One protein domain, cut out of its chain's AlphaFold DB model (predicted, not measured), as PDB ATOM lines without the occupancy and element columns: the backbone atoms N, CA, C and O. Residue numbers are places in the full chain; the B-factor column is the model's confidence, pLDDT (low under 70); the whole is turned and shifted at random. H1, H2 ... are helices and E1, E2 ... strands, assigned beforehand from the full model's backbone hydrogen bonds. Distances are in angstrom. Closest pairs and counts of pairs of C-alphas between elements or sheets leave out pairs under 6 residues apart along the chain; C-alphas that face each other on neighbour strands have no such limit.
ATOM      1  N   ILE A 134      87.316 107.942 157.409       61.69
ATOM      2  CA  ILE A 134      87.988 109.203 157.664       61.69
ATOM      3  C   ILE A 134      88.240 109.844 156.305       61.69
ATOM      4  O   ILE A 134      88.757 109.217 155.389       61.69
ATOM      5  N   TRP A 135      87.838 111.092 156.145       62.97
ATOM      6  CA  TRP A 135      88.138 111.878 154.954       62.97
ATOM      7  C   TRP A 135      89.237 112.859 155.295       62.97
ATOM      8  O   TRP A 135      89.186 113.479 156.351       62.97
ATOM      9  N   SER A 136      90.231 112.990 154.428       60.09
ATOM     10  CA  SER A 136      91.347 113.908 154.638       60.09
ATOM     11  C   SER A 136      91.280 115.066 153.663       60.09
ATOM     12  O   SER A 136      91.024 114.874 152.469       60.09
ATOM     13  N   PHE A 137      91.615 116.238 154.171       65.50
ATOM     14  CA  PHE A 137      91.823 117.437 153.386       65.50
ATOM     15  C   PHE A 137      93.316 117.743 153.368       65.50
ATOM     16  O   PHE A 137      94.022 117.520 154.354       65.50
ATOM     17  N   GLY A 138      93.802 118.215 152.234       60.84
ATOM     18  CA  GLY A 138      95.214 118.480 152.045       60.84
ATOM     19  C   GLY A 138      95.461 119.425 150.886       60.84
ATOM     20  O   GLY A 138      94.564 119.737 150.103       60.84
ATOM     21  N   GLU A 139      96.699 119.880 150.803       60.94
ATOM     22  CA  GLU A 139      97.212 120.656 149.688       60.94
ATOM     23  C   GLU A 139      98.137 119.760 148.858       60.94
ATOM     24  O   GLU A 139      98.914 118.969 149.392       60.94
ATOM     25  N   THR A 140      98.048 119.864 147.537       59.97
ATOM     26  CA  THR A 140      98.929 119.149 146.609       59.97
ATOM     27  C   THR A 140      99.872 120.140 145.949       59.97
ATOM     28  O   THR A 140      99.409 121.123 145.366       59.97
ATOM     29  N   ARG A 141     101.176 119.869 145.980       57.47
ATOM     30  CA  ARG A 141     102.214 120.679 145.337       57.47
ATOM     31  C   ARG A 141     103.008 119.823 144.357       57.47
ATOM     32  O   ARG A 141     103.366 118.693 144.658       57.47
ATOM     33  N   ILE A 142     103.278 120.353 143.169       57.94
ATOM     34  CA  ILE A 142     104.178 119.711 142.203       57.94
ATOM     35  C   ILE A 142     105.548 120.362 142.358       57.94
ATOM     36  O   ILE A 142     105.666 121.579 142.215       57.94
ATOM     37  N   ILE A 143     106.564 119.552 142.639       59.72
ATOM     38  CA  ILE A 143     107.965 119.958 142.676       59.72
ATOM     39  C   ILE A 143     108.639 119.459 141.398       59.72
ATOM     40  O   ILE A 143     108.509 118.302 140.999       59.72
ATOM     41  N   HIS A 144     109.378 120.343 140.740       58.59
ATOM     42  CA  HIS A 144     110.230 119.983 139.614       58.59
ATOM     43  C   HIS A 144     111.657 119.820 140.124       58.59
ATOM     44  O   HIS A 144     112.208 120.769 140.668       58.59
ATOM     45  N   ALA A 145     112.238 118.637 139.940       56.03
ATOM     46  CA  ALA A 145     113.620 118.359 140.302       56.03
ATOM     47  C   ALA A 145     114.437 118.133 139.025       56.03
ATOM     48  O   ALA A 145     114.135 117.250 138.216       56.03
ATOM     49  N   LEU A 146     115.470 118.950 138.834       57.16
ATOM     50  CA  LEU A 146     116.441 118.767 137.762       57.16
ATOM     51  C   LEU A 146     117.494 117.776 138.242       57.16
ATOM     52  O   LEU A 146     118.225 118.065 139.187       57.16
ATOM     53  N   ASN A 147     117.556 116.608 137.610       61.41
ATOM     54  CA  ASN A 147     118.645 115.676 137.844       61.41
ATOM     55  C   ASN A 147     119.781 116.037 136.888       61.41
ATOM     56  O   ASN A 147     119.731 115.694 135.704       61.41
ATOM     57  N   ILE A 148     120.747 116.802 137.399       59.25
ATOM     58  CA  ILE A 148     121.928 117.206 136.639       59.25
ATOM     59  C   ILE A 148     122.868 116.008 136.596       59.25
ATOM     60  O   ILE A 148     123.345 115.543 137.633       59.25
ATOM     61  N   SER A 149     123.095 115.494 135.393       64.12
ATOM     62  CA  SER A 149     124.007 114.382 135.154       64.12
ATOM     63  C   SER A 149     125.357 114.931 134.697       64.12
ATOM     64  O   SER A 149     125.427 115.880 133.922       64.12
ATOM     65  N   ASP A 150     126.456 114.306 135.129       68.12
ATOM     66  CA  ASP A 150     127.806 114.644 134.644       68.12
ATOM     67  C   ASP A 150     127.976 114.357 133.136       68.12
ATOM     68  O   ASP A 150     128.906 114.836 132.485       68.12
ATOM     69  N   SER A 151     127.063 113.573 132.559       66.25
ATOM     70  CA  SER A 151     126.878 113.456 131.113       66.25
ATOM     71  C   SER A 151     125.856 114.514 130.712       66.25
ATOM     72  O   SER A 151     124.806 114.503 131.329       66.25
ATOM     73  N   GLN A 152     126.145 115.374 129.724       59.91
ATOM     74  CA  GLN A 152     125.361 116.544 129.242       59.91
ATOM     75  C   GLN A 152     123.901 116.261 128.781       59.91
ATOM     76  O   GLN A 152     123.440 116.786 127.770       59.91
ATOM     77  N   ASP A 153     123.182 115.411 129.497       61.44
ATOM     78  CA  ASP A 153     121.809 114.972 129.322       61.44
ATOM     79  C   ASP A 153     121.121 115.121 130.685       61.44
ATOM     80  O   ASP A 153     121.073 114.200 131.505       61.44
ATOM     81  N   ASP A 154     120.668 116.343 130.960       66.75
ATOM     82  CA  ASP A 154     119.949 116.668 132.186       66.75
ATOM     83  C   ASP A 154     118.509 116.161 132.083       66.75
ATOM     84  O   ASP A 154     117.747 116.553 131.193       66.75
ATOM     85  N   GLN A 155     118.100 115.314 133.028       66.06
ATOM     86  CA  GLN A 155     116.735 114.796 133.071       66.06
ATOM     87  C   GLN A 155     115.880 115.614 134.037       66.06
ATOM     88  O   GLN A 155     116.136 115.684 135.241       66.06
ATOM     89  N   ILE A 156     114.809 116.214 133.512       64.31
ATOM     90  CA  ILE A 156     113.806 116.896 134.334       64.31
ATOM     91  C   ILE A 156     112.867 115.843 134.924       64.31
ATOM     92  O   ILE A 156     112.004 115.307 134.229       64.31
ATOM     93  N   THR A 157     113.002 115.580 136.220       64.12
ATOM     94  CA  THR A 157     112.077 114.721 136.966       64.12
ATOM     95  C   THR A 157     110.971 115.560 137.607       64.12
ATOM     96  O   THR A 157     111.187 116.687 138.064       64.12
ATOM     97  N   ARG A 158     109.741 115.041 137.610       64.12
ATOM     98  CA  ARG A 158     108.605 115.668 138.298       64.12
ATOM     99  C   ARG A 158     108.295 114.845 139.539       64.12
ATOM    100  O   ARG A 158     108.098 113.642 139.436       64.12
ATOM    101  N   LYS A 159     108.255 115.501 140.695       68.50
ATOM    102  CA  LYS A 159     107.859 114.901 141.967       68.50
ATOM    103  C   LYS A 159     106.563 115.544 142.428       68.50
ATOM    104  O   LYS A 159     106.437 116.768 142.443       68.50
ATOM    105  N   LEU A 160     105.590 114.734 142.810       70.81
ATOM    106  CA  LEU A 160     104.364 115.236 143.411       70.81
ATOM    107  C   LEU A 160     104.469 115.126 144.928       70.81
ATOM    108  O   LEU A 160     104.618 114.028 145.454       70.81
ATOM    109  N   GLN A 161     104.321 116.249 145.620       73.50
ATOM    110  CA  GLN A 161     104.250 116.312 147.071       73.50
ATOM    111  C   GLN A 161     102.797 116.525 147.506       73.50
ATOM    112  O   GLN A 161     102.141 117.495 147.121       73.50
ATOM    113  N   ILE A 162     102.281 115.610 148.317       73.62
ATOM    114  CA  ILE A 162     100.945 115.708 148.903       73.62
ATOM    115  C   ILE A 162     101.089 115.986 150.395       73.62
ATOM    116  O   ILE A 162     101.609 115.143 151.117       73.62
ATOM    117  N   THR A 163     100.581 117.129 150.857       74.06
ATOM    118  CA  THR A 163     100.584 117.507 152.275       74.06
ATOM    119  C   THR A 163      99.176 117.415 152.844       74.06
ATOM    120  O   THR A 163      98.264 118.125 152.411       74.06
ATOM    121  N   ILE A 164      98.976 116.550 153.833       75.50
ATOM    122  CA  ILE A 164      97.675 116.387 154.493       75.50
ATOM    123  C   ILE A 164      97.574 117.386 155.648       75.50
ATOM    124  O   ILE A 164      98.350 117.332 156.590       75.50
ATOM    125  N   THR A 165      96.608 118.303 155.597       74.88
ATOM    126  CA  THR A 165      96.482 119.392 156.586       74.88
ATOM    127  C   THR A 165      95.402 119.136 157.632       74.88
ATOM    128  O   THR A 165      95.422 119.732 158.708       74.88
ATOM    129  N   GLY A 166      94.445 118.251 157.351       72.50
ATOM    130  CA  GLY A 166      93.380 117.934 158.293       72.50
ATOM    131  C   GLY A 166      92.529 116.744 157.876       72.50
ATOM    132  O   GLY A 166      92.672 116.190 156.786       72.50
ATOM    133  N   TYR A 167      91.610 116.341 158.751       82.38
ATOM    134  CA  TYR A 167      90.694 115.238 158.478       82.38
ATOM    135  C   TYR A 167      89.338 115.411 159.168       82.38
ATOM    136  O   TYR A 167      89.191 116.124 160.161       82.38
ATOM    137  N   LYS A 168      88.329 114.716 158.643       79.69
ATOM    138  CA  LYS A 168      86.980 114.604 159.191       79.69
ATOM    139  C   LYS A 168      86.617 113.137 159.352       79.69
ATOM    140  O   LYS A 168      86.636 112.376 158.386       79.69
ATOM    141  N   LEU A 169      86.228 112.748 160.564       76.19
ATOM    142  CA  LEU A 169      85.604 111.446 160.785       76.19
ATOM    143  C   LEU A 169      84.138 111.494 160.354       76.19
ATOM    144  O   LEU A 169      83.405 112.403 160.752       76.19
ATOM    145  N   ILE A 170      83.717 110.493 159.587       75.44
ATOM    146  CA  ILE A 170      82.323 110.277 159.210       75.44
ATOM    147  C   ILE A 170      81.828 109.024 159.927       75.44
ATOM    148  O   ILE A 170      82.351 107.925 159.713       75.44
ATOM    149  N   SER A 171      80.804 109.199 160.767       66.50
ATOM    150  CA  SER A 171      80.174 108.086 161.471       66.50
ATOM    151  C   SER A 171      79.442 107.158 160.487       66.50
ATOM    152  O   SER A 171      79.025 107.594 159.409       66.50
ATOM    153  N   PRO A 172      79.225 105.877 160.838       65.25
ATOM    154  CA  PRO A 172      78.484 104.941 159.988       65.25
ATOM    155  C   PRO A 172      77.073 105.423 159.612       65.25
ATOM    156  O   PRO A 172      76.597 105.136 158.515       65.25
ATOM    157  N   GLU A 173      76.425 106.185 160.494       63.91
ATOM    158  CA  GLU A 173      75.092 106.770 160.285       63.91
ATOM    159  C   GLU A 173      75.102 107.894 159.239       63.91
ATOM    160  O   GLU A 173      74.144 108.063 158.488       63.91
ATOM    161  N   GLN A 174      76.213 108.628 159.142       69.12
ATOM    162  CA  GLN A 174      76.425 109.712 158.181       69.12
ATOM    163  C   GLN A 174      77.152 109.236 156.917       69.12
ATOM    164  O   GLN A 174      77.728 110.036 156.178       69.12
ATOM    165  N   ARG A 175      77.147 107.924 156.651       76.00
ATOM    166  CA  ARG A 175      77.817 107.342 155.489       76.00
ATOM    167  C   ARG A 175      77.304 107.978 154.193       76.00
ATOM    168  O   ARG A 175      76.113 107.943 153.882       76.00
ATOM    169  N   ILE A 176      78.249 108.501 153.417       84.00
ATOM    170  CA  ILE A 176      77.986 109.254 152.186       84.00
ATOM    171  C   ILE A 176      77.879 108.384 150.928       84.00
ATOM    172  O   ILE A 176      77.547 108.906 149.875       84.00
ATOM    173  N   TYR A 177      78.171 107.084 151.016       84.62
ATOM    174  CA  TYR A 177      78.142 106.163 149.877       84.62
ATOM    175  C   TYR A 177      77.306 104.905 150.147       84.62
ATOM    176  O   TYR A 177      77.174 104.456 151.293       84.62
ATOM    177  N   GLY A 178      76.728 104.342 149.084       76.81
ATOM    178  CA  GLY A 178      75.873 103.155 149.125       76.81
ATOM    179  C   GLY A 178      76.627 101.826 149.272       76.81
ATOM    180  O   GLY A 178      77.834 101.767 149.514       76.81
ATOM    181  N   SER A 179      75.908 100.706 149.158       79.00
ATOM    182  CA  SER A 179      76.514  99.361 149.124       79.00
ATOM    183  C   SER A 179      77.328  99.098 147.854       79.00
ATOM    184  O   SER A 179      78.265  98.296 147.898       79.00
ATOM    185  N   ASP A 180      76.957  99.791 146.781       78.56
ATOM    186  CA  ASP A 180      77.571  99.872 145.454       78.56
ATOM    187  C   ASP A 180      78.857 100.714 145.421       78.56
ATOM    188  O   ASP A 180      79.657 100.573 144.504       78.56
ATOM    189  N   GLY A 181      79.093 101.543 146.441       81.00
ATOM    190  CA  GLY A 181      80.256 102.429 146.509       81.00
ATOM    191  C   GLY A 181      80.076 103.754 145.768       81.00
ATOM    192  O   GLY A 181      81.039 104.505 145.662       81.00
ATOM    193  N   VAL A 182      78.864 104.078 145.307       87.19
ATOM    194  CA  VAL A 182      78.566 105.378 144.693       87.19
ATOM    195  C   VAL A 182      78.381 106.424 145.789       87.19
ATOM    196  O   VAL A 182      77.633 106.204 146.746       87.19
ATOM    197  N   ILE A 183      79.087 107.550 145.670       89.12
ATOM    198  CA  ILE A 183      78.998 108.678 146.600       89.12
ATOM    199  C   ILE A 183      77.785 109.543 146.250       89.12
ATOM    200  O   ILE A 183      77.615 109.972 145.111       89.12
ATOM    201  N   ASP A 184      76.974 109.846 147.260       87.94
ATOM    202  CA  ASP A 184      75.870 110.797 147.176       87.94
ATOM    203  C   ASP A 184      76.418 112.241 147.241       87.94
ATOM    204  O   ASP A 184      76.963 112.647 148.281       87.94
ATOM    205  N   PRO A 185      76.289 113.036 146.162       85.62
ATOM    206  CA  PRO A 185      76.860 114.378 146.094       85.62
ATOM    207  C   PRO A 185      76.229 115.343 147.106       85.62
ATOM    208  O   PRO A 185      76.925 116.222 147.614       85.62
ATOM    209  N   LEU A 186      74.951 115.164 147.460       86.38
ATOM    210  CA  LEU A 186      74.266 116.029 148.426       86.38
ATOM    211  C   LEU A 186      74.810 115.798 149.838       86.38
ATOM    212  O   LEU A 186      75.099 116.745 150.575       86.38
ATOM    213  N   LYS A 187      75.018 114.528 150.206       85.19
ATOM    214  CA  LYS A 187      75.634 114.173 151.491       85.19
ATOM    215  C   LYS A 187      77.087 114.623 151.550       85.19
ATOM    216  O   LYS A 187      77.491 115.187 152.566       85.19
ATOM    217  N   LEU A 188      77.848 114.445 150.471       84.94
ATOM    218  CA  LEU A 188      79.221 114.939 150.389       84.94
ATOM    219  C   LEU A 188      79.275 116.461 150.589       84.94
ATOM    220  O   LEU A 188      80.060 116.937 151.408       84.94
ATOM    221  N   GLN A 189      78.403 117.220 149.923       84.31
ATOM    222  CA  GLN A 189      78.339 118.672 150.083       84.31
ATOM    223  C   GLN A 189      78.026 119.073 151.530       84.31
ATOM    224  O   GLN A 189      78.695 119.949 152.071       84.31
ATOM    225  N   SER A 190      77.088 118.389 152.195       83.00
ATOM    226  CA  SER A 190      76.767 118.660 153.603       83.00
ATOM    227  C   SER A 190      77.967 118.458 154.542       83.00
ATOM    228  O   SER A 190      78.193 119.258 155.455       83.00
ATOM    229  N   VAL A 191      78.783 117.429 154.283       80.94
ATOM    230  CA  VAL A 191      80.007 117.157 155.047       80.94
ATOM    231  C   VAL A 191      81.035 118.260 154.811       80.94
ATOM    232  O   VAL A 191      81.616 118.751 155.778       80.94
ATOM    233  N   LEU A 192      81.205 118.702 153.564       80.94
ATOM    234  CA  LEU A 192      82.156 119.750 153.192       80.94
ATOM    235  C   LEU A 192      81.789 121.124 153.749       80.94
ATOM    236  O   LEU A 192      82.656 121.825 154.271       80.94
ATOM    237  N   THR A 193      80.503 121.482 153.725       81.75
ATOM    238  CA  THR A 193      80.013 122.707 154.367       81.75
ATOM    239  C   THR A 193      80.287 122.684 155.869       81.75
ATOM    240  O   THR A 193      80.683 123.697 156.433       81.75
ATOM    241  N   SER A 194      80.165 121.522 156.524       74.25
ATOM    242  CA  SER A 194      80.469 121.395 157.958       74.25
ATOM    243  C   SER A 194      81.951 121.576 158.306       74.25
ATOM    244  O   SER A 194      82.277 121.807 159.469       74.25
ATOM    245  N   SER A 195      82.852 121.414 157.334       68.50
ATOM    246  CA  SER A 195      84.300 121.508 157.523       68.50
ATOM    247  C   SER A 195      84.917 122.740 156.862       68.50
ATOM    248  O   SER A 195      86.139 122.828 156.821       68.50
ATOM    249  N   ASN A 196      84.105 123.667 156.327       75.19
ATOM    250  CA  ASN A 196      84.565 124.791 155.498       75.19
ATOM    251  C   ASN A 196      85.550 124.355 154.393       75.19
ATOM    252  O   ASN A 196      86.459 125.095 154.022       75.19
ATOM    253  N   ALA A 197      85.383 123.131 153.885       73.38
ATOM    254  CA  ALA A 197      86.261 122.540 152.887       73.38
ATOM    255  C   ALA A 197      85.613 122.622 151.505       73.38
ATOM    256  O   ALA A 197      84.389 122.621 151.365       73.38
ATOM    257  N   THR A 198      86.439 122.654 150.464       77.69
ATOM    258  CA  THR A 198      85.974 122.566 149.075       77.69
ATOM    259  C   THR A 198      86.268 121.182 148.513       77.69
ATOM    260  O   THR A 198      87.168 120.489 148.987       77.69
ATOM    261  N   ILE A 199      85.551 120.774 147.467       75.94
ATOM    262  CA  ILE A 199      85.803 119.494 146.781       75.94
ATOM    263  C   ILE A 199      87.263 119.399 146.295       75.94
ATOM    264  O   ILE A 199      87.870 118.332 146.367       75.94
ATOM    265  N   ASN A 200      87.866 120.526 145.906       73.69
ATOM    266  CA  ASN A 200      89.261 120.597 145.465       73.69
ATOM    267  C   ASN A 200      90.286 120.391 146.586       73.69
ATOM    268  O   ASN A 200      91.396 119.956 146.301       73.69
ATOM    269  N   SER A 201      89.921 120.670 147.840       75.56
ATOM    270  CA  SER A 201      90.785 120.424 149.006       75.56
ATOM    271  C   SER A 201      90.808 118.958 149.453       75.56
ATOM    272  O   SER A 201      91.596 118.585 150.320       75.56
ATOM    273  N   ILE A 202      89.938 118.111 148.893       79.69
ATOM    274  CA  ILE A 202      89.926 116.682 149.197       79.69
ATOM    275  C   ILE A 202      91.041 116.007 148.409       79.69
ATOM    276  O   ILE A 202      90.996 115.940 147.180       79.69
ATOM    277  N   VAL A 203      92.004 115.441 149.129       79.56
ATOM    278  CA  VAL A 203      93.112 114.702 148.513       79.56
ATOM    279  C   VAL A 203      92.882 113.193 148.546       79.56
ATOM    280  O   VAL A 203      93.423 112.454 147.727       79.56
ATOM    281  N   GLY A 204      92.035 112.703 149.451       82.44
ATOM    282  CA  GLY A 204      91.803 111.271 149.554       82.44
ATOM    283  C   GLY A 204      90.870 110.840 150.671       82.44
ATOM    284  O   GLY A 204      90.252 111.650 151.367       82.44
ATOM    285  N   MET A 205      90.792 109.521 150.829       85.19
ATOM    286  CA  MET A 205      90.012 108.850 151.862       85.19
ATOM    287  C   MET A 205      90.899 107.896 152.659       85.19
ATOM    288  O   MET A 205      91.729 107.169 152.116       85.19
ATOM    289  N   PHE A 206      90.654 107.870 153.960       86.31
ATOM    290  CA  PHE A 206      91.290 107.031 154.952       86.31
ATOM    291  C   PHE A 206      90.277 106.022 155.475       86.31
ATOM    292  O   PHE A 206      89.141 106.349 155.825       86.31
ATOM    293  N   LYS A 207      90.697 104.767 155.558       84.19
ATOM    294  CA  LYS A 207      89.862 103.706 156.097       84.19
ATOM    295  C   LYS A 207      90.665 102.853 157.044       84.19
ATOM    296  O   LYS A 207      91.634 102.203 156.652       84.19
ATOM    297  N   PHE A 208      90.221 102.836 158.289       82.69
ATOM    298  CA  PHE A 208      90.778 101.948 159.285       82.69
ATOM    299  C   PHE A 208      90.066 100.590 159.228       82.69
ATOM    300  O   PHE A 208      88.872 100.492 158.947       82.69
ATOM    301  N   ARG A 209      90.817  99.516 159.434       77.50
ATOM    302  CA  ARG A 209      90.365  98.126 159.457       77.50
ATOM    303  C   ARG A 209      91.043  97.401 160.610       77.50
ATOM    304  O   ARG A 209      92.067  97.839 161.111       77.50
ATOM    305  N   ARG A 210      90.464  96.305 161.087       76.38
ATOM    306  CA  ARG A 210      91.104  95.475 162.119       76.38
ATOM    307  C   ARG A 210      91.310  94.084 161.568       76.38
ATOM    308  O   ARG A 210      90.358  93.504 161.049       76.38
ATOM    309  N   ASN A 211      92.519  93.559 161.736       72.38
ATOM    310  CA  ASN A 211      92.914  92.211 161.339       72.38
ATOM    311  C   ASN A 211      92.628  91.929 159.851       72.38
ATOM    312  O   ASN A 211      92.138  90.859 159.494       72.38
ATOM    313  N   THR A 212      92.872  92.912 158.981       72.62
ATOM    314  CA  THR A 212      92.752  92.745 157.525       72.62
ATOM    315  C   THR A 212      94.051  93.106 156.832       72.62
ATOM    316  O   THR A 212      94.747  94.015 157.278       72.62
ATOM    317  N   ILE A 213      94.316  92.476 155.692       76.25
ATOM    318  CA  ILE A 213      95.408  92.871 154.800       76.25
ATOM    319  C   ILE A 213      95.215  94.305 154.280       76.25
ATOM    320  O   ILE A 213      94.085  94.760 154.066       76.25
ATOM    321  N   ILE A 214      96.324  95.013 154.060       82.12
ATOM    322  CA  ILE A 214      96.341  96.351 153.456       82.12
ATOM    323  C   ILE A 214      96.182  96.188 151.944       82.12
ATOM    324  O   ILE A 214      97.161  96.233 151.207       82.12
ATOM    325  N   MET A 215      94.947  95.953 151.497       81.75
ATOM    326  CA  MET A 215      94.564  95.913 150.082       81.75
ATOM    327  C   MET A 215      93.179  96.550 149.871       81.75
ATOM    328  O   MET A 215      92.291  96.382 150.726       81.75
ATOM    329  N   PRO A 216      92.952  97.267 148.752       85.31
ATOM    330  CA  PRO A 216      91.638  97.806 148.430       85.31
ATOM    331  C   PRO A 216      90.652  96.671 148.149       85.31
ATOM    332  O   PRO A 216      90.956  95.703 147.459       85.31
ATOM    333  N   THR A 217      89.443  96.797 148.676       85.44
ATOM    334  CA  THR A 217      88.294  95.966 148.303       85.44
ATOM    335  C   THR A 217      87.598  96.570 147.093       85.44
ATOM    336  O   THR A 217      87.700  97.774 146.869       85.44
ATOM    337  N   LEU A 218      86.787  95.776 146.386       83.94
ATOM    338  CA  LEU A 218      85.952  96.263 145.278       83.94
ATOM    339  C   LEU A 218      85.136  97.511 145.652       83.94
ATOM    340  O   LEU A 218      85.002  98.429 144.851       83.94
ATOM    341  N   ARG A 219      84.649  97.586 146.897       83.81
ATOM    342  CA  ARG A 219      83.909  98.754 147.378       83.81
ATOM    343  C   ARG A 219      84.795  99.989 147.544       83.81
ATOM    344  O   ARG A 219      84.330 101.079 147.254       83.81
ATOM    345  N   ASP A 220      86.039  99.858 148.008       87.00
ATOM    346  CA  ASP A 220      86.917 101.038 148.111       87.00
ATOM    347  C   ASP A 220      87.342 101.528 146.736       87.00
ATOM    348  O   ASP A 220      87.466 102.731 146.548       87.00
ATOM    349  N   MET A 221      87.525 100.608 145.786       86.62
ATOM    350  CA  MET A 221      87.805 100.950 144.395       86.62
ATOM    351  C   MET A 221      86.635 101.736 143.790       86.62
ATOM    352  O   MET A 221      86.850 102.811 143.244       86.62
ATOM    353  N   ALA A 222      85.397 101.266 143.980       86.81
ATOM    354  CA  ALA A 222      84.199 101.967 143.511       86.81
ATOM    355  C   ALA A 222      84.043 103.363 144.145       86.81
ATOM    356  O   ALA A 222      83.773 104.334 143.442       86.81
ATOM    357  N   VAL A 223      84.280 103.491 145.457       88.50
ATOM    358  CA  VAL A 223      84.249 104.795 146.150       88.50
ATOM    359  C   VAL A 223      85.349 105.722 145.637       88.50
ATOM    360  O   VAL A 223      85.108 106.912 145.436       88.50
ATOM    361  N   TYR A 224      86.549 105.186 145.405       87.69
ATOM    362  CA  TYR A 224      87.672 105.941 144.866       87.69
ATOM    363  C   TYR A 224      87.338 106.520 143.484       87.69
ATOM    364  O   TYR A 224      87.519 107.716 143.263       87.69
ATOM    365  N   GLU A 225      86.798 105.696 142.587       86.50
ATOM    366  CA  GLU A 225      86.402 106.110 141.236       86.50
ATOM    367  C   GLU A 225      85.219 107.084 141.254       86.50
ATOM    368  O   GLU A 225      85.223 108.078 140.528       86.50
ATOM    369  N   SER A 226      84.237 106.859 142.131       88.31
ATOM    370  CA  SER A 226      83.102 107.768 142.303       88.31
ATOM    371  C   SER A 226      83.552 109.161 142.754       88.31
ATOM    372  O   SER A 226      83.048 110.161 142.240       88.31
ATOM    373  N   LEU A 227      84.534 109.254 143.659       85.81
ATOM    374  CA  LEU A 227      85.091 110.539 144.085       85.81
ATOM    375  C   LEU A 227      85.842 111.236 142.947       85.81
ATOM    376  O   LEU A 227      85.656 112.434 142.734       85.81
ATOM    377  N   GLN A 228      86.653 110.486 142.199       82.44
ATOM    378  CA  GLN A 228      87.392 111.013 141.055       82.44
ATOM    379  C   GLN A 228      86.439 111.589 139.998       82.44
ATOM    380  O   GLN A 228      86.671 112.683 139.484       82.44
ATOM    381  N   TYR A 229      85.327 110.897 139.734       84.31
ATOM    382  CA  TYR A 229      84.281 111.359 138.826       84.31
ATOM    383  C   TYR A 229      83.608 112.654 139.306       84.31
ATOM    384  O   TYR A 229      83.462 113.602 138.540       84.31
ATOM    385  N   ILE A 230      83.246 112.753 140.589       83.31
ATOM    386  CA  ILE A 230      82.639 113.980 141.139       83.31
ATOM    387  C   ILE A 230      83.593 115.176 141.010       83.31
ATOM    388  O   ILE A 230      83.159 116.293 140.721       83.31
ATOM    389  N   ARG A 231      84.897 114.951 141.207       78.38
ATOM    390  CA  ARG A 231      85.920 115.993 141.077       78.38
ATOM    391  C   ARG A 231      86.138 116.421 139.620       78.38
ATOM    392  O   ARG A 231      86.376 117.601 139.384       78.38
ATOM    393  N   SER A 232      86.014 115.511 138.649       75.38
ATOM    394  CA  SER A 232      86.230 115.823 137.226       75.38
ATOM    395  C   SER A 232      85.110 116.652 136.588       75.38
ATOM    396  O   SER A 232      85.364 117.388 135.640       75.38
ATOM    397  N   ILE A 233      83.885 116.581 137.119       73.88
ATOM    398  CA  ILE A 233      82.727 117.342 136.614       73.88
ATOM    399  C   ILE A 233      82.793 118.835 137.003       73.88
ATOM    400  O   ILE A 233      82.020 119.650 136.495       73.88
ATOM    401  N   GLN A 234      83.698 119.238 137.900       67.38
ATOM    402  CA  GLN A 234      83.743 120.621 138.376       67.38
ATOM    403  C   GLN A 234      84.266 121.613 137.315       67.38
ATOM    404  O   GLN A 234      85.235 121.325 136.615       67.38
ATOM    405  N   PRO A 235      83.679 122.825 137.227       55.62
ATOM    406  CA  PRO A 235      83.939 123.789 136.149       55.62
ATOM    407  C   PRO A 235      85.342 124.419 136.164       55.62
ATOM    408  O   PRO A 235      85.738 125.048 135.186       55.62
ATOM    409  N   THR A 236      86.108 124.258 137.246       53.91
ATOM    410  CA  THR A 236      87.518 124.663 137.319       53.91
ATOM    411  C   THR A 236      88.393 123.410 137.382       53.91
ATOM    412  O   THR A 236      88.630 122.911 138.486       53.91
ATOM    413  N   PRO A 237      88.871 122.878 136.244       51.38
ATOM    414  CA  PRO A 237      89.793 121.755 136.254       51.38
ATOM    415  C   PRO A 237      91.125 122.234 136.834       51.38
ATOM    416  O   PRO A 237      91.937 122.865 136.157       51.38
ATOM    417  N   SER A 238      91.355 121.980 138.119       51.62
ATOM    418  CA  SER A 238      92.695 122.090 138.675       51.62
ATOM    419  C   SER A 238      93.534 120.970 138.055       51.62
ATOM    420  O   SER A 238      93.151 119.804 138.076       51.62
ATOM    421  N   LYS A 239      94.706 121.298 137.500       50.12
ATOM    422  CA  LYS A 239      95.643 120.335 136.880       50.12
ATOM    423  C   LYS A 239      96.173 119.247 137.845       50.12
ATOM    424  O   LYS A 239      97.036 118.472 137.465       50.12
ATOM    425  N   HIS A 240      95.681 119.206 139.084       52.34
ATOM    426  CA  HIS A 240      96.097 118.315 140.171       52.34
ATOM    427  C   HIS A 240      95.052 117.225 140.492       52.34
ATOM    428  O   HIS A 240      95.161 116.532 141.503       52.34
ATOM    429  N   LEU A 241      94.011 117.089 139.660       53.72
ATOM    430  CA  LEU A 241      92.886 116.161 139.851       53.72
ATOM    431  C   LEU A 241      93.271 114.671 139.791       53.72
ATOM    432  O   LEU A 241      92.502 113.831 140.257       53.72
ATOM    433  N   ASP A 242      94.459 114.347 139.280       60.94
ATOM    434  CA  ASP A 242      94.863 112.968 138.979       60.94
ATOM    435  C   ASP A 242      95.454 112.214 140.177       60.94
ATOM    436  O   ASP A 242      95.744 111.020 140.099       60.94
ATOM    437  N   HIS A 243      95.621 112.890 141.313       69.38
ATOM    438  CA  HIS A 243      96.371 112.353 142.442       69.38
ATOM    439  C   HIS A 243      95.489 112.248 143.680       69.38
ATOM    440  O   HIS A 243      95.565 113.040 144.618       69.38
ATOM    441  N   GLN A 244      94.593 111.264 143.644       80.19
ATOM    442  CA  GLN A 244      93.764 110.891 144.781       80.19
ATOM    443  C   GLN A 244      94.418 109.754 145.567       80.19
ATOM    444  O   GLN A 244      94.869 108.763 144.986       80.19
ATOM    445  N   LEU A 245      94.409 109.859 146.893       86.19
ATOM    446  CA  LEU A 245      94.952 108.841 147.785       86.19
ATOM    447  C   LEU A 245      93.854 107.985 148.421       86.19
ATOM    448  O   LEU A 245      92.807 108.471 148.852       86.19
ATOM    449  N   LEU A 246      94.133 106.690 148.527       87.69
ATOM    450  CA  LEU A 246      93.425 105.746 149.378       87.69
ATOM    451  C   LEU A 246      94.385 105.278 150.471       87.69
ATOM    452  O   LEU A 246      95.311 104.514 150.208       87.69
ATOM    453  N   ALA A 247      94.160 105.724 151.700       85.94
ATOM    454  CA  ALA A 247      94.932 105.297 152.854       85.94
ATOM    455  C   ALA A 247      94.203 104.165 153.583       85.94
ATOM    456  O   ALA A 247      93.066 104.316 154.036       85.94
ATOM    457  N   LEU A 248      94.863 103.020 153.709       86.44
ATOM    458  CA  LEU A 248      94.355 101.869 154.442       86.44
ATOM    459  C   LEU A 248      95.198 101.666 155.692       86.44
ATOM    460  O   LEU A 248      96.410 101.476 155.610       86.44
ATOM    461  N   LEU A 249      94.538 101.684 156.844       85.44
ATOM    462  CA  LEU A 249      95.154 101.442 158.140       85.44
ATOM    463  C   LEU A 249      94.598 100.145 158.699       85.44
ATOM    464  O   LEU A 249      93.390  99.921 158.653       85.44
ATOM    465  N   THR A 250      95.457  99.293 159.236       81.88
ATOM    466  CA  THR A 250      95.041  98.062 159.892       81.88
ATOM    467  C   THR A 250      95.812  97.850 161.181       81.88
ATOM    468  O   THR A 250      97.023  98.052 161.241       81.88
ATOM    469  N   SER A 251      95.105  97.455 162.235       78.44
ATOM    470  CA  SER A 251      95.737  96.902 163.431       78.44
ATOM    471  C   SER A 251      95.546  95.394 163.422       78.44
ATOM    472  O   SER A 251      94.391  94.951 163.385       78.44
ATOM    473  N   SER A 252      96.634  94.631 163.469       70.75
ATOM    474  CA  SER A 252      96.592  93.186 163.671       70.75
ATOM    475  C   SER A 252      97.076  92.834 165.075       70.75
ATOM    476  O   SER A 252      97.928  93.504 165.656       70.75
ATOM    477  N   MET A 253      96.489  91.787 165.643       67.56
ATOM    478  CA  MET A 253      97.006  91.122 166.837       67.56
ATOM    479  C   MET A 253      97.583  89.789 166.380       67.56
ATOM    480  O   MET A 253      96.956  88.746 166.553       67.56
ATOM    481  N   ASP A 254      98.726  89.858 165.699       63.34
ATOM    482  CA  ASP A 254      99.436  88.660 165.244       63.34
ATOM    483  C   ASP A 254     100.062  87.916 166.441       63.34
ATOM    484  O   ASP A 254     100.204  86.695 166.406       63.34
ATOM    485  N   ASP A 255     100.344  88.640 167.531       60.56
ATOM    486  CA  ASP A 255     100.825  88.126 168.813       60.56
ATOM    487  C   ASP A 255      99.969  88.706 169.965       60.56
ATOM    488  O   ASP A 255      99.731  89.916 170.006       60.56
ATOM    489  N   PRO A 256      99.474  87.891 170.919       57.25
ATOM    490  CA  PRO A 256      98.729  88.375 172.085       57.25
ATOM    491  C   PRO A 256      99.481  89.402 172.950       57.25
ATOM    492  O   PRO A 256      98.831  90.125 173.706       57.25
ATOM    493  N   ALA A 257     100.812  89.489 172.850       63.59
ATOM    494  CA  ALA A 257     101.616  90.480 173.561       63.59
ATOM    495  C   ALA A 257     101.841  91.789 172.779       63.59
ATOM    496  O   ALA A 257     102.210  92.796 173.388       63.59
ATOM    497  N   THR A 258     101.626  91.816 171.456       61.03
ATOM    498  CA  THR A 258     101.934  92.989 170.622       61.03
ATOM    499  C   THR A 258     100.822  93.309 169.620       61.03
ATOM    500  O   THR A 258     100.388  92.490 168.816       61.03
ATOM    501  N   MET A 259     100.345  94.557 169.653       67.25
ATOM    502  CA  MET A 259      99.435  95.078 168.634       67.25
ATOM    503  C   MET A 259     100.265  95.708 167.514       67.25
ATOM    504  O   MET A 259     100.843  96.779 167.703       67.25
ATOM    505  N   SER A 260     100.308  95.066 166.345       73.81
ATOM    506  CA  SER A 260     100.976  95.608 165.164       73.81
ATOM    507  C   SER A 260     100.031  96.582 164.450       73.81
ATOM    508  O   SER A 260      98.907  96.242 164.078       73.81
ATOM    509  N   GLN A 261     100.455  97.835 164.285       78.25
ATOM    510  CA  GLN A 261      99.750  98.810 163.451       78.25
ATOM    511  C   GLN A 261     100.490  98.939 162.129       78.25
ATOM    512  O   GLN A 261     101.693  99.179 162.101       78.25
ATOM    513  N   THR A 262      99.770  98.773 161.029       78.81
ATOM    514  CA  THR A 262     100.330  98.894 159.687       78.81
ATOM    515  C   THR A 262      99.434  99.794 158.849       78.81
ATOM    516  O   THR A 262      98.206  99.740 158.937       78.81
ATOM    517  N   PHE A 263     100.040 100.662 158.046       84.06
ATOM    518  CA  PHE A 263      99.318 101.563 157.156       84.06
ATOM    519  C   PHE A 263      99.968 101.601 155.773       84.06
ATOM    520  O   PHE A 263     101.157 101.313 155.599       84.06
ATOM    521  N   GLY A 264      99.167 101.915 154.765       83.19
ATOM    522  CA  GLY A 264      99.631 102.049 153.395       83.19
ATOM    523  C   GLY A 264      98.791 103.051 152.629       83.19
ATOM    524  O   GLY A 264      97.563 103.018 152.692       83.19
ATOM    525  N   PHE A 265      99.478 103.918 151.893       85.38
ATOM    526  CA  PHE A 265      98.875 104.823 150.932       85.38
ATOM    527  C   PHE A 265      98.876 104.176 149.564       85.38
ATOM    528  O   PHE A 265      99.861 103.557 149.162       85.38
ATOM    529  N   MET A 266      97.761 104.297 148.865       86.00
ATOM    530  CA  MET A 266      97.566 103.724 147.549       86.00
ATOM    531  C   MET A 266      97.008 104.775 146.610       86.00
ATOM    532  O   MET A 266      96.210 105.620 147.014       86.00
ATOM    533  N   TYR A 267      97.385 104.686 145.346       85.19
ATOM    534  CA  TYR A 267      96.821 105.500 144.282       85.19
ATOM    535  C   TYR A 267      96.608 104.644 143.040       85.19
ATOM    536  O   TYR A 267      97.229 103.588 142.876       85.19
ATOM    537  N   LYS A 268      95.712 105.098 142.170       81.81
ATOM    538  CA  LYS A 268      95.503 104.500 140.858       81.81
ATOM    539  C   LYS A 268      96.152 105.420 139.817       81.81
ATOM    540  O   LYS A 268      95.671 106.541 139.662       81.81
ATOM    541  N   PRO A 269      97.240 105.006 139.140       71.94
ATOM    542  CA  PRO A 269      97.876 105.855 138.138       71.94
ATOM    543  C   PRO A 269      96.923 106.136 136.973       71.94
ATOM    544  O   PRO A 269      96.146 105.280 136.555       71.94
ATOM    545  N   PHE A 270      96.967 107.348 136.440       65.06
ATOM    546  CA  PHE A 270      96.143 107.710 135.296       65.06
ATOM    547  C   PHE A 270      96.742 107.112 134.015       65.06
ATOM    548  O   PHE A 270      97.908 107.348 133.703       65.06
ATOM    549  N   THR A 271      95.967 106.323 133.264       59.50
ATOM    550  CA  THR A 271      96.411 105.772 131.974       59.50
ATOM    551  C   THR A 271      95.534 106.288 130.844       59.50
ATOM    552  O   THR A 271      94.346 105.983 130.782       59.50
ATOM    553  N   ASN A 272      96.147 106.983 129.887       54.66
ATOM    554  CA  ASN A 272      95.481 107.434 128.659       54.66
ATOM    555  C   ASN A 272      95.259 106.312 127.630       54.66
ATOM    556  O   ASN A 272      94.669 106.553 126.581       54.66
ATOM    557  N   ASN A 273      95.742 105.094 127.901       56.47
ATOM    558  CA  ASN A 273      95.618 103.950 127.006       56.47
ATOM    559  C   ASN A 273      94.350 103.136 127.322       56.47
ATOM    560  O   ASN A 273      94.346 102.360 128.276       56.47
ATOM    561  N   PRO A 274      93.299 103.190 126.482       54.12
ATOM    562  CA  PRO A 274      92.071 102.420 126.699       54.12
ATOM    563  C   PRO A 274      92.256 100.894 126.572       54.12
ATOM    564  O   PRO A 274      91.341 100.139 126.887       54.12
ATOM    565  N   ARG A 275      93.428 100.421 126.116       51.44
ATOM    566  CA  ARG A 275      93.785  98.989 126.040       51.44
ATOM    567  C   ARG A 275      94.458  98.447 127.307       51.44
ATOM    568  O   ARG A 275      94.533  97.235 127.467       51.44
ATOM    569  N   GLU A 276      94.898  99.317 128.216       52.88
ATOM    570  CA  GLU A 276      95.458  98.953 129.526       52.88
ATOM    571  C   GLU A 276      94.386  99.128 130.610       52.88
ATOM    572  O   GLU A 276      94.574  99.784 131.628       52.88
ATOM    573  N   SER A 277      93.214  98.528 130.405       49.75
ATOM    574  CA  SER A 277      92.046  98.639 131.292       49.75
ATOM    575  C   SER A 277      92.214  97.947 132.659       49.75
ATOM    576  O   SER A 277      91.234  97.692 133.356       49.75
ATOM    577  N   LYS A 278      93.446  97.608 133.050       54.31
ATOM    578  CA  LYS A 278      93.777  96.894 134.285       54.31
ATOM    579  C   LYS A 278      94.831  97.664 135.074       54.31
ATOM    580  O   LYS A 278      95.883  97.141 135.419       54.31
ATOM    581  N   VAL A 279      94.553  98.937 135.328       61.09
ATOM    582  CA  VAL A 279      95.396  99.742 136.207       61.09
ATOM    583  C   VAL A 279      95.170  99.294 137.648       61.09
ATOM    584  O   VAL A 279      94.144  99.598 138.258       61.09
ATOM    585  N   GLU A 280      96.121  98.527 138.167       74.94
ATOM    586  CA  GLU A 280      96.166  98.084 139.557       74.94
ATOM    587  C   GLU A 280      96.559  99.243 140.490       74.94
ATOM    588  O   GLU A 280      97.325 100.134 140.113       74.94
ATOM    589  N   PHE A 281      96.023  99.243 141.715       82.75
ATOM    590  CA  PHE A 281      96.422 100.206 142.741       82.75
ATOM    591  C   PHE A 281      97.893  99.997 143.102       82.75
ATOM    592  O   PHE A 281      98.299  98.892 143.454       82.75
ATOM    593  N   LYS A 282      98.679 101.073 143.072       83.06
ATOM    594  CA  LYS A 282     100.082 101.057 143.491       83.06
ATOM    595  C   LYS A 282     100.219 101.649 144.884       83.06
ATOM    596  O   LYS A 282      99.533 102.613 145.225       83.06
ATOM    597  N   ARG A 283     101.111 101.070 145.692       83.06
ATOM    598  CA  ARG A 283     101.474 101.616 147.005       83.06
ATOM    599  C   ARG A 283     102.418 102.806 146.820       83.06
ATOM    600  O   ARG A 283     103.327 102.732 146.002       83.06
ATOM    601  N   VAL A 284     102.186 103.870 147.581       81.50
ATOM    602  CA  VAL A 284     103.017 105.081 147.624       81.50
ATOM    603  C   VAL A 284     103.920 105.034 148.849       81.50
ATOM    604  O   VAL A 284     103.496 104.584 149.919       81.50
ATOM    605  N   GLU A 285     105.149 105.515 148.695       73.19
ATOM    606  CA  GLU A 285     106.055 105.744 149.814       73.19
ATOM    607  C   GLU A 285     105.637 107.004 150.583       73.19
ATOM    608  O   GLU A 285     105.367 108.057 150.013       73.19
ATOM    609  N   CYS A 286     105.553 106.892 151.906       73.38
ATOM    610  CA  CYS A 286     105.201 108.008 152.776       73.38
ATOM    611  C   CYS A 286     106.403 108.344 153.651       73.38
ATOM    612  O   CYS A 286     106.956 107.451 154.299       73.38
ATOM    613  N   LYS A 287     106.779 109.625 153.679       70.69
ATOM    614  CA  LYS A 287     107.750 110.156 154.632       70.69
ATOM    615  C   LYS A 287     106.971 110.883 155.725       70.69
ATOM    616  O   LYS A 287     106.142 111.744 155.457       70.69
ATOM    617  N   ILE A 288     107.214 110.506 156.973       71.56
ATOM    618  CA  ILE A 288     106.664 111.233 158.117       71.56
ATOM    619  C   ILE A 288     107.697 112.287 158.484       71.56
ATOM    620  O   ILE A 288     108.790 111.934 158.941       71.56
ATOM    621  N   ALA A 289     107.355 113.556 158.264       67.62
ATOM    622  CA  ALA A 289     108.230 114.666 158.601       67.62
ATOM    623  C   ALA A 289     108.564 114.619 160.097       67.62
ATOM    624  O   ALA A 289     107.688 114.494 160.957       67.62
ATOM    625  N   ASN A 290     109.852 114.695 160.411       71.19
ATOM    626  CA  ASN A 290     110.337 114.711 161.781       71.19
ATOM    627  C   ASN A 290     111.310 115.884 161.979       71.19
ATOM    628  O   ASN A 290     111.637 116.603 161.041       71.19
ATOM    629  N   ASP A 424     106.275 109.444 137.675       43.09
ATOM    630  CA  ASP A 424     105.753 110.247 138.783       43.09
ATOM    631  C   ASP A 424     106.155 109.599 140.113       43.09
ATOM    632  O   ASP A 424     105.533 108.631 140.562       43.09
ATOM    633  N   ASP A 425     107.186 110.144 140.755       49.41
ATOM    634  CA  ASP A 425     107.479 109.828 142.150       49.41
ATOM    635  C   ASP A 425     106.543 110.659 143.038       49.41
ATOM    636  O   ASP A 425     106.568 111.896 143.027       49.41
ATOM    637  N   ILE A 426     105.678 109.974 143.790       50.88
ATOM    638  CA  ILE A 426     104.733 110.601 144.719       50.88
ATOM    639  C   ILE A 426     105.310 110.518 146.129       50.88
ATOM    640  O   ILE A 426     105.555 109.426 146.639       50.88
ATOM    641  N   LEU A 427     105.461 111.675 146.764       49.09
ATOM    642  CA  LEU A 427     105.832 111.822 148.161       49.09
ATOM    643  C   LEU A 427     104.625 112.317 148.962       49.09
ATOM    644  O   LEU A 427     103.953 113.272 148.571       49.09
ATOM    645  N   ILE A 428     104.351 111.669 150.093       52.16
ATOM    646  CA  ILE A 428     103.276 112.067 151.010       52.16
ATOM    647  C   ILE A 428     103.898 112.544 152.310       52.16
ATOM    648  O   ILE A 428     104.570 111.746 152.968       52.16
ATOM    649  N   ASP A 429     103.584 113.785 152.678       50.69
ATOM    650  CA  ASP A 429     103.887 114.382 153.973       50.69
ATOM    651  C   ASP A 429     102.610 114.476 154.814       50.69
ATOM    652  O   ASP A 429     101.563 114.954 154.357       50.69
ATOM    653  N   ILE A 430     102.712 113.991 156.049       46.00
ATOM    654  CA  ILE A 430     101.631 113.972 157.043       46.00
ATOM    655  C   ILE A 430     101.933 114.977 158.142       46.00
ATOM    656  O   ILE A 430     103.084 114.957 158.636       46.00
TER     657      ILE A 430
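This is residues 134 to 290 and 424 to 430 of the 430 residues of an uncharacterized protein of Batrachochytrium dendrobatidis (strain JAM81 / FGSC 10211) (UniProt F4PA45). One twisted sheet of seven strands curls like part of a barrel and folds back on itself, E6 E5 E4 E3 facing E2 E7 with E1 as the hinge, and H2 packs over E3 and E4. The long hairpin of E1 and E2 makes the longest axis, H1 only grazes the sheet, and residues 272 to 278 stick out. The printed part has 164 residues, with two named helices and seven named strands in the chain order E1 E2 H1 E3 H2 E4 E5 E6 E7; the class is mixed, helices and strands. The sheet, order E6 E5 E4 E3 E1 E2 E7, is mixed. The whole is compact, with a radius of gyration of the C-alphas of 17.7 A and spans of 59 by 51 by 37 A.

E1, residues 134 to 147, and E2, residues 155 to 170, form an antiparallel hairpin, with N 141 and O 161 2.8 A apart, within hydrogen-bond range. E7, residues 425 to 429, is an edge strand parallel to E2, with N 427 and O 160 at 2.8 A. On the other side of E1 is E3, residues 202 to 210, antiparallel to it, with N 206 and O 134 at 2.7 A. E4, residues 245 to 255, is parallel to E3, with N 209 and O 249 at 2.7 A. E4, E5, residues 258 to 267, and E6, residues 282 to 284, form a meander, each strand the antiparallel neighbour of the one before; N 250 and O 262 are 2.8 A apart, N 284 and O 265 2.8 A. H2, residues 218 to 232, is on the sheet at a height of 9.7 A, over E4 and E3, along the strands at 12 degrees to E4 on the local plane. E3, H2 and E4 make a strand-helix-strand unit, two parallel neighbours joined through a helix, with a right-handed crossover. H1, residues 185 to 194, only grazes the sheet with residues 191 to 194. H1 and H2 are close but not clearly touching, their closest C-alphas, Pro 185 and Ile 230, 7.6 A apart. In H1 and H2 every O i to N i+4 pair is within hydrogen-bond range.

E1 begins at C-alpha 134 (87.988, 109.203, 157.664) and spans 37.1 A; E2 spans 43.4 A. Both bend by 56 degrees, E1 at residue 137 and E2 at residue 166. E4 spans 30.1 A, E5 29.6 A, E3 24.9 A and H2 21.2 A. E7 ends at C-alpha 429 (103.887, 114.382, 153.973).

The C-alphas farthest apart are those of Gln 152 and Glu 173, 59.9 A. Residues 291 to 423 are not printed; C-alphas 290 and 424 are 23.9 A apart across the cut. The links E2 to H1, H2 to E4 and E5 to E6 are long. The mean pLDDT of the printed part is 72.0, with 66 residues under 70, among them 134 to 159 and 424 to 430.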